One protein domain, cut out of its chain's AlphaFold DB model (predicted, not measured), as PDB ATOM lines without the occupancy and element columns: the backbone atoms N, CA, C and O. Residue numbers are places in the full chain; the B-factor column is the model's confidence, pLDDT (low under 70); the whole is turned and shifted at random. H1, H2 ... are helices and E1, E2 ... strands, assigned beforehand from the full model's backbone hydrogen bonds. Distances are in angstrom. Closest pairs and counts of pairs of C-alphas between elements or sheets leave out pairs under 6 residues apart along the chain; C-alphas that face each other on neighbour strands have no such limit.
ATOM      1  N   GLY A 355     264.987 167.499 236.047       67.50
ATOM      2  CA  GLY A 355     266.342 166.977 235.852       67.50
ATOM      3  C   GLY A 355     267.363 167.456 236.893       67.50
ATOM      4  O   GLY A 355     268.363 166.776 237.093       67.50
ATOM      5  N   THR A 356     267.119 168.577 237.586       60.81
ATOM      6  CA  THR A 356     268.028 169.099 238.625       60.81
ATOM      7  C   THR A 356     267.686 168.634 240.044       60.81
ATOM      8  O   THR A 356     268.423 168.954 240.974       60.81
ATOM      9  N   LEU A 357     266.583 167.896 240.229       59.84
ATOM     10  CA  LEU A 357     266.037 167.565 241.553       59.84
ATOM     11  C   LEU A 357     265.962 166.062 241.868       59.84
ATOM     12  O   LEU A 357     265.766 165.723 243.030       59.84
ATOM     13  N   THR A 358     266.108 165.172 240.874       64.06
ATOM     14  CA  THR A 358     265.989 163.698 241.021       64.06
ATOM     15  C   THR A 358     264.773 163.294 241.867       64.06
ATOM     16  O   THR A 358     264.860 162.521 242.820       64.06
ATOM     17  N   ALA A 359     263.628 163.886 241.534       72.31
ATOM     18  CA  ALA A 359     262.435 163.890 242.365       72.31
ATOM     19  C   ALA A 359     261.180 163.488 241.573       72.31
ATOM     20  O   ALA A 359     261.199 163.423 240.344       72.31
ATOM     21  N   CYS A 360     260.089 163.216 242.284       77.69
ATOM     22  CA  CYS A 360     258.826 162.735 241.729       77.69
ATOM     23  C   CYS A 360     257.631 163.608 242.135       77.69
ATOM     24  O   CYS A 360     257.660 164.303 243.154       77.69
ATOM     25  N   GLY A 361     256.544 163.513 241.363       78.19
ATOM     26  CA  GLY A 361     255.268 164.150 241.695       78.19
ATOM     27  C   GLY A 361     255.276 165.683 241.572       78.19
ATOM     28  O   GLY A 361     256.159 166.241 240.920       78.19
ATOM     29  N   PRO A 362     254.269 166.370 242.143       75.62
ATOM     30  CA  PRO A 362     254.134 167.824 242.064       75.62
ATOM     31  C   PRO A 362     255.058 168.550 243.059       75.62
ATOM     32  O   PRO A 362     254.936 168.373 244.273       75.62
ATOM     33  N   ILE A 363     255.947 169.405 242.551       74.31
ATOM     34  CA  ILE A 363     256.965 170.155 243.310       74.31
ATOM     35  C   ILE A 363     256.888 171.636 242.919       74.31
ATOM     36  O   ILE A 363     256.600 171.945 241.765       74.31
ATOM     37  N   SER A 364     257.161 172.566 243.838       73.06
ATOM     38  CA  SER A 364     257.336 173.971 243.445       73.06
ATOM     39  C   SER A 364     258.577 174.138 242.566       73.06
ATOM     40  O   SER A 364     259.640 173.585 242.857       73.06
ATOM     41  N   ASP A 365     258.457 174.947 241.517       71.50
ATOM     42  CA  ASP A 365     259.569 175.305 240.634       71.50
ATOM     43  C   ASP A 365     260.545 176.330 241.246       71.50
ATOM     44  O   ASP A 365     261.599 176.597 240.672       71.50
ATOM     45  N   GLY A 366     260.231 176.880 242.426       68.81
ATOM     46  CA  GLY A 366     260.998 177.950 243.072       68.81
ATOM     47  C   GLY A 366     260.665 179.363 242.576       68.81
ATOM     48  O   GLY A 366     261.331 180.305 242.993       68.81
ATOM     49  N   CYS A 367     259.645 179.508 241.729       68.81
ATOM     50  CA  CYS A 367     259.190 180.753 241.107       68.81
ATOM     51  C   CYS A 367     257.673 180.977 241.257       68.81
ATOM     52  O   CYS A 367     257.082 181.794 240.550       68.81
ATOM     53  N   GLY A 368     257.030 180.245 242.173       66.69
ATOM     54  CA  GLY A 368     255.582 180.260 242.404       66.69
ATOM     55  C   GLY A 368     254.774 179.313 241.508       66.69
ATOM     56  O   GLY A 368     253.577 179.148 241.743       66.69
ATOM     57  N   GLY A 369     255.406 178.661 240.529       70.06
ATOM     58  CA  GLY A 369     254.810 177.615 239.707       70.06
ATOM     59  C   GLY A 369     254.938 176.219 240.324       70.06
ATOM     60  O   GLY A 369     255.558 176.009 241.374       70.06
ATOM     61  N   LEU A 370     254.330 175.244 239.645       70.06
ATOM     62  CA  LEU A 370     254.346 173.830 240.015       70.06
ATOM     63  C   LEU A 370     254.851 173.000 238.829       70.06
ATOM     64  O   LEU A 370     254.257 173.025 237.752       70.06
ATOM     65  N   ILE A 371     255.921 172.241 239.042       78.00
ATOM     66  CA  ILE A 371     256.444 171.242 238.106       78.00
ATOM     67  C   ILE A 371     255.975 169.847 238.520       78.00
ATOM     68  O   ILE A 371     256.003 169.493 239.698       78.00
ATOM     69  N   THR A 372     255.572 169.032 237.547       80.81
ATOM     70  CA  THR A 372     255.214 167.625 237.775       80.81
ATOM     71  C   THR A 372     256.354 166.744 237.294       80.81
ATOM     72  O   THR A 372     256.567 166.594 236.091       80.81
ATOM     73  N   CYS A 373     257.095 166.173 238.236       80.12
ATOM     74  CA  CYS A 373     258.226 165.305 237.952       80.12
ATOM     75  C   CYS A 373     257.822 163.834 237.824       80.12
ATOM     76  O   CYS A 373     256.715 163.438 238.195       80.12
ATOM     77  N   ASN A 374     258.747 163.047 237.268       79.00
ATOM     78  CA  ASN A 374     258.576 161.663 236.833       79.00
ATOM     79  C   ASN A 374     257.742 160.811 237.809       79.00
ATOM     80  O   ASN A 374     257.903 160.890 239.030       79.00
ATOM     81  N   SER A 375     256.889 159.942 237.262       78.88
ATOM     82  CA  SER A 375     256.241 158.893 238.047       78.88
ATOM     83  C   SER A 375     257.272 157.888 238.566       78.88
ATOM     84  O   SER A 375     258.316 157.651 237.953       78.88
ATOM     85  N   CYS A 376     256.987 157.296 239.724       76.62
ATOM     86  CA  CYS A 376     257.879 156.310 240.321       76.62
ATOM     87  C   CYS A 376     257.802 154.950 239.601       76.62
ATOM     88  O   CYS A 376     256.748 154.610 239.056       76.62
ATOM     89  N   PRO A 377     258.882 154.141 239.633       78.88
ATOM     90  CA  PRO A 377     258.856 152.763 239.149       78.88
ATOM     91  C   PRO A 377     257.774 151.916 239.834       78.88
ATOM     92  O   PRO A 377     257.350 152.210 240.954       78.88
ATOM     93  N   SER A 378     257.360 150.827 239.178       69.00
ATOM     94  CA  SER A 378     256.331 149.918 239.704       69.00
ATOM     95  C   SER A 378     256.649 149.447 241.132       69.00
ATOM     96  O   SER A 378     257.788 149.095 241.443       69.00
ATOM     97  N   GLY A 379     255.640 149.461 242.009       66.12
ATOM     98  CA  GLY A 379     255.775 149.138 243.436       66.12
ATOM     99  C   GLY A 379     256.303 150.275 244.326       66.12
ATOM    100  O   GLY A 379     256.485 150.066 245.525       66.12
ATOM    101  N   GLN A 380     256.543 151.473 243.781       74.56
ATOM    102  CA  GLN A 380     257.001 152.637 244.543       74.56
ATOM    103  C   GLN A 380     255.959 153.761 244.562       74.56
ATOM    104  O   GLN A 380     255.267 154.013 243.578       74.56
ATOM    105  N   THR A 381     255.872 154.479 245.680       72.50
ATOM    106  CA  THR A 381     255.026 155.670 245.837       72.50
ATOM    107  C   THR A 381     255.898 156.889 246.099       72.50
ATOM    108  O   THR A 381     256.842 156.842 246.892       72.50
ATOM    109  N   CYS A 382     255.568 157.999 245.442       72.44
ATOM    110  CA  CYS A 382     256.256 159.263 245.650       72.44
ATOM    111  C   CYS A 382     255.951 159.824 247.044       72.44
ATOM    112  O   CYS A 382     254.789 160.054 247.371       72.44
ATOM    113  N   GLY A 383     256.985 160.017 247.864       70.38
ATOM    114  CA  GLY A 383     256.863 160.403 249.272       70.38
ATOM    115  C   GLY A 383     256.568 159.245 250.239       70.38
ATOM    116  O   GLY A 383     256.636 159.426 251.453       70.38
ATOM    117  N   GLY A 384     256.337 158.024 249.736       62.47
ATOM    118  CA  GLY A 384     255.877 156.870 250.526       62.47
ATOM    119  C   GLY A 384     256.857 156.330 251.582       62.47
ATOM    120  O   GLY A 384     256.520 155.393 252.301       62.47
ATOM    121  N   GLY A 385     258.066 156.892 251.671       62.53
ATOM    122  CA  GLY A 385     259.076 156.573 252.687       62.53
ATOM    123  C   GLY A 385     259.187 157.605 253.816       62.53
ATOM    124  O   GLY A 385     260.149 157.540 254.573       62.53
ATOM    125  N   GLY A 386     258.276 158.583 253.887       59.47
ATOM    126  CA  GLY A 386     258.329 159.695 254.847       59.47
ATOM    127  C   GLY A 386     259.209 160.876 254.410       59.47
ATOM    128  O   GLY A 386     259.241 161.896 255.094       59.47
ATOM    129  N   VAL A 387     259.886 160.771 253.262       63.47
ATOM    130  CA  VAL A 387     260.703 161.841 252.663       63.47
ATOM    131  C   VAL A 387     259.981 162.395 251.428       63.47
ATOM    132  O   VAL A 387     259.815 161.647 250.459       63.47
ATOM    133  N   PRO A 388     259.542 163.671 251.420       63.69
ATOM    134  CA  PRO A 388     258.838 164.265 250.285       63.69
ATOM    135  C   PRO A 388     259.605 164.158 248.963       63.69
ATOM    136  O   PRO A 388     260.831 164.245 248.923       63.69
ATOM    137  N   TYR A 389     258.855 163.997 247.871       70.88
ATOM    138  CA  TYR A 389     259.346 163.995 246.484       70.88
ATOM    139  C   TYR A 389     260.375 162.911 246.125       70.88
ATOM    140  O   TYR A 389     260.939 162.956 245.034       70.88
ATOM    141  N   GLN A 390     260.590 161.910 246.982       77.44
ATOM    142  CA  GLN A 390     261.431 160.749 246.681       77.44
ATOM    143  C   GLN A 390     260.581 159.499 246.445       77.44
ATOM    144  O   GLN A 390     259.622 159.232 247.173       77.44
ATOM    145  N   CYS A 391     260.936 158.708 245.435       74.44
ATOM    146  CA  CYS A 391     260.307 157.414 245.213       74.44
ATOM    147  C   CYS A 391     260.798 156.412 246.262       74.44
ATOM    148  O   CYS A 391     261.993 156.148 246.367       74.44
ATOM    149  N   SER A 392     259.869 155.840 247.026       68.94
ATOM    150  CA  SER A 392     260.154 154.742 247.949       68.94
ATOM    151  C   SER A 392     259.249 153.570 247.627       68.94
ATOM    152  O   SER A 392     258.050 153.751 247.411       68.94
ATOM    153  N   ALA A 393     259.797 152.356 247.680       63.38
ATOM    154  CA  ALA A 393     258.977 151.157 247.765       63.38
ATOM    155  C   ALA A 393     258.075 151.252 249.007       63.38
ATOM    156  O   ALA A 393     258.565 151.386 250.134       63.38
ATOM    157  N   THR A 394     256.762 151.199 248.800       60.44
ATOM    158  CA  THR A 394     255.809 150.889 249.867       60.44
ATOM    159  C   THR A 394     256.013 149.424 250.229       60.44
ATOM    160  O   THR A 394     255.853 148.563 249.369       60.44
ATOM    161  N   THR A 427     249.255 160.022 255.444       68.12
ATOM    162  CA  THR A 427     248.678 161.241 256.023       68.12
ATOM    163  C   THR A 427     249.278 162.466 255.328       68.12
ATOM    164  O   THR A 427     250.487 162.671 255.452       68.12
ATOM    165  N   PRO A 428     248.482 163.296 254.624       70.69
ATOM    166  CA  PRO A 428     248.988 164.487 253.947       70.69
ATOM    167  C   PRO A 428     249.707 165.439 254.906       70.69
ATOM    168  O   PRO A 428     249.132 165.872 255.906       70.69
ATOM    169  N   LEU A 429     250.946 165.807 254.581       78.50
ATOM    170  CA  LEU A 429     251.675 166.840 255.311       78.50
ATOM    171  C   LEU A 429     251.117 168.223 254.966       78.50
ATOM    172  O   LEU A 429     250.959 168.571 253.797       78.50
ATOM    173  N   THR A 430     250.874 169.035 255.990       84.75
ATOM    174  CA  THR A 430     250.488 170.447 255.855       84.75
ATOM    175  C   THR A 430     251.687 171.340 255.516       84.75
ATOM    176  O   THR A 430     252.841 170.975 255.744       84.75
ATOM    177  N   CYS A 431     251.420 172.557 255.035       84.44
ATOM    178  CA  CYS A 431     252.442 173.582 254.780       84.44
ATOM    179  C   CYS A 431     253.365 173.824 255.985       84.44
ATOM    180  O   CYS A 431     254.586 173.825 255.843       84.44
ATOM    181  N   ALA A 432     252.782 173.946 257.184       83.38
ATOM    182  CA  ALA A 432     253.528 174.161 258.420       83.38
ATOM    183  C   ALA A 432     254.468 172.987 258.745       83.38
ATOM    184  O   ALA A 432     255.621 173.211 259.107       83.38
ATOM    185  N   GLN A 433     254.014 171.742 258.556       80.25
ATOM    186  CA  GLN A 433     254.832 170.543 258.789       80.25
ATOM    187  C   GLN A 433     255.987 170.398 257.790       80.25
ATOM    188  O   GLN A 433     257.020 169.838 258.142       80.25
ATOM    189  N   GLN A 434     255.839 170.917 256.566       76.38
ATOM    190  CA  GLN A 434     256.911 170.939 255.561       76.38
ATOM    191  C   GLN A 434     257.793 172.202 255.644       76.38
ATOM    192  O   GLN A 434     258.770 172.332 254.912       76.38
ATOM    193  N   GLY A 435     257.480 173.143 256.545       82.31
ATOM    194  CA  GLY A 435     258.204 174.408 256.673       82.31
ATOM    195  C   GLY A 435     258.064 175.322 255.449       82.31
ATOM    196  O   GLY A 435     258.972 176.119 255.187       82.31
ATOM    197  N   PHE A 436     256.958 175.187 254.713       86.88
ATOM    198  CA  PHE A 436     256.578 176.000 253.560       86.88
ATOM    199  C   PHE A 436     255.627 177.110 254.006       86.88
ATOM    200  O   PHE A 436     254.629 176.842 254.678       86.88
ATOM    201  N   ASN A 437     255.914 178.355 253.623       87.81
ATOM    202  CA  ASN A 437     255.051 179.497 253.934       87.81
ATOM    203  C   ASN A 437     254.345 180.077 252.700       87.81
ATOM    204  O   ASN A 437     253.455 180.909 252.871       87.81
ATOM    205  N   CYS A 438     254.662 179.605 251.486       85.38
ATOM    206  CA  CYS A 438     254.018 180.093 250.273       85.38
ATOM    207  C   CYS A 438     253.919 179.079 249.124       85.38
ATOM    208  O   CYS A 438     254.693 178.126 249.048       85.38
ATOM    209  N   GLY A 439     252.988 179.339 248.202       82.94
ATOM    210  CA  GLY A 439     252.895 178.662 246.904       82.94
ATOM    211  C   GLY A 439     252.359 177.227 246.952       82.94
ATOM    212  O   GLY A 439     252.054 176.680 248.010       82.94
ATOM    213  N   ALA A 440     252.218 176.608 245.781       77.94
ATOM    214  CA  ALA A 440     251.783 175.218 245.672       77.94
ATOM    215  C   ALA A 440     252.940 174.243 245.959       77.94
ATOM    216  O   ALA A 440     254.073 174.465 245.536       77.94
ATOM    217  N   ALA A 441     252.643 173.143 246.648       75.94
ATOM    218  CA  ALA A 441     253.593 172.078 246.956       75.94
ATOM    219  C   ALA A 441     252.888 170.711 246.984       75.94
ATOM    220  O   ALA A 441     251.677 170.631 247.182       75.94
ATOM    221  N   GLY A 442     253.620 169.608 246.808       73.81
ATOM    222  CA  GLY A 442     253.059 168.276 247.064       73.81
ATOM    223  C   GLY A 442     252.894 167.998 248.562       73.81
ATOM    224  O   GLY A 442     253.669 168.484 249.383       73.81
ATOM    225  N   ASN A 443     251.904 167.185 248.923       72.44
ATOM    226  CA  ASN A 443     251.529 166.867 250.307       72.44
ATOM    227  C   ASN A 443     252.271 165.653 250.909       72.44
ATOM    228  O   ASN A 443     251.849 165.118 251.932       72.44
ATOM    229  N   GLY A 444     253.327 165.165 250.246       67.81
ATOM    230  CA  GLY A 444     254.050 163.937 250.614       67.81
ATOM    231  C   GLY A 444     253.341 162.620 250.256       67.81
ATOM    232  O   GLY A 444     253.941 161.562 250.392       67.81
ATOM    233  N   CYS A 445     252.105 162.676 249.755       66.50
ATOM    234  CA  CYS A 445     251.230 161.526 249.497       66.50
ATOM    235  C   CYS A 445     250.666 161.512 248.064       66.50
ATOM    236  O   CYS A 445     249.582 160.986 247.818       66.50
ATOM    237  N   GLY A 446     251.364 162.142 247.115       64.81
ATOM    238  CA  GLY A 446     250.946 162.261 245.711       64.81
ATOM    239  C   GLY A 446     249.860 163.310 245.422       64.81
ATOM    240  O   GLY A 446     249.597 163.586 244.255       64.81
ATOM    241  N   GLY A 447     249.262 163.927 246.446       69.94
ATOM    242  CA  GLY A 447     248.365 165.078 246.295       69.94
ATOM    243  C   GLY A 447     249.100 166.417 246.409       69.94
ATOM    244  O   GLY A 447     250.296 166.467 246.702       69.94
ATOM    245  N   THR A 448     248.374 167.518 246.220       72.31
ATOM    246  CA  THR A 448     248.881 168.892 246.363       72.31
ATOM    247  C   THR A 448     248.297 169.604 247.584       72.31
ATOM    248  O   THR A 448     247.219 169.273 248.073       72.31
ATOM    249  N   ILE A 449     249.037 170.592 248.077       81.69
ATOM    250  CA  ILE A 449     248.642 171.591 249.071       81.69
ATOM    251  C   ILE A 449     248.976 172.980 248.523       81.69
ATOM    252  O   ILE A 449     249.952 173.149 247.789       81.69
ATOM    253  N   THR A 450     248.190 173.979 248.915       84.94
ATOM    254  CA  THR A 450     248.456 175.385 248.592       84.94
ATOM    255  C   THR A 450     248.805 176.123 249.871       84.94
ATOM    256  O   THR A 450     247.964 176.298 250.752       84.94
ATOM    257  N   CYS A 451     250.064 176.526 249.977       83.31
ATOM    258  CA  CYS A 451     250.566 177.400 251.023       83.31
ATOM    259  C   CYS A 451     250.323 178.863 250.619       83.31
ATOM    260  O   CYS A 451     249.986 179.142 249.468       83.31
ATOM    261  N   GLY A 452     250.419 179.789 251.577       85.06
ATOM    262  CA  GLY A 452     249.914 181.160 251.430       85.06
ATOM    263  C   GLY A 452     250.584 182.017 250.346       85.06
ATOM    264  O   GLY A 452     251.381 181.566 249.525       85.06
TER     265      GLY A 452
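This is residues 355 to 394 and 427 to 452 of the 469 residues of the protein "Dickkopf_N domain-containing protein" of Legionella massiliensis (UniProt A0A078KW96). Little of this domain is regular structure: three small two-stranded hairpins are joined by loops, with E1-E2 and E5-E6 side by side through E1 and E5, E3-E4 towards one end of the long axis, and short H1 by E6. The 66 printed residues, 26 in named elements, run E1 E2 E3 E4 H1 E5 E6; the class is mostly strand, each sheet antiparallel. The whole is compact, radius of gyration of the C-alphas 11.2 A, and only just flat, spanning 34 by 26 by 14 A.

Look first at hairpin E1, residues 361 to 364, and E2, 370 to 373: N 363 and O 371, 2.9 A, are within hydrogen-bond range. So are N 381 and O 392, 2.9 A, in hairpin E3, 380 to 382, and E4, 391 to 393, and N 449 and O 441, 2.8 A, in hairpin E5, 439 to 442, and E6, 448 to 451. The closest C-alphas of E1 and E5 are Pro 362 and Gly 442, 5.1 A; E3 and E5 are apart. H1, residues 431 to 434, comes closest to E6 at C-alphas 431 and 451, 5.7 A; too short for an O i to N i+4 pair, it has its one O i to N i+3 pair within range.

Find C-alpha 361 at (255.268, 164.150, 241.695), where E1 begins its 10.2 A; E5 is 10.4 A long, and E6 ends at C-alpha 451, (250.566, 177.400, 251.023).

The C-alphas farthest apart, Ser 378 and Gly 452, are 34.0 A apart. Residues 395 to 426 are not printed; C-alphas 394 and 427 stand 14.0 A apart across this cut. Of the links printed whole, none is long. Mean pLDDT of the printed part is 73.5, with 22 residues under 70, among them 384 to 388.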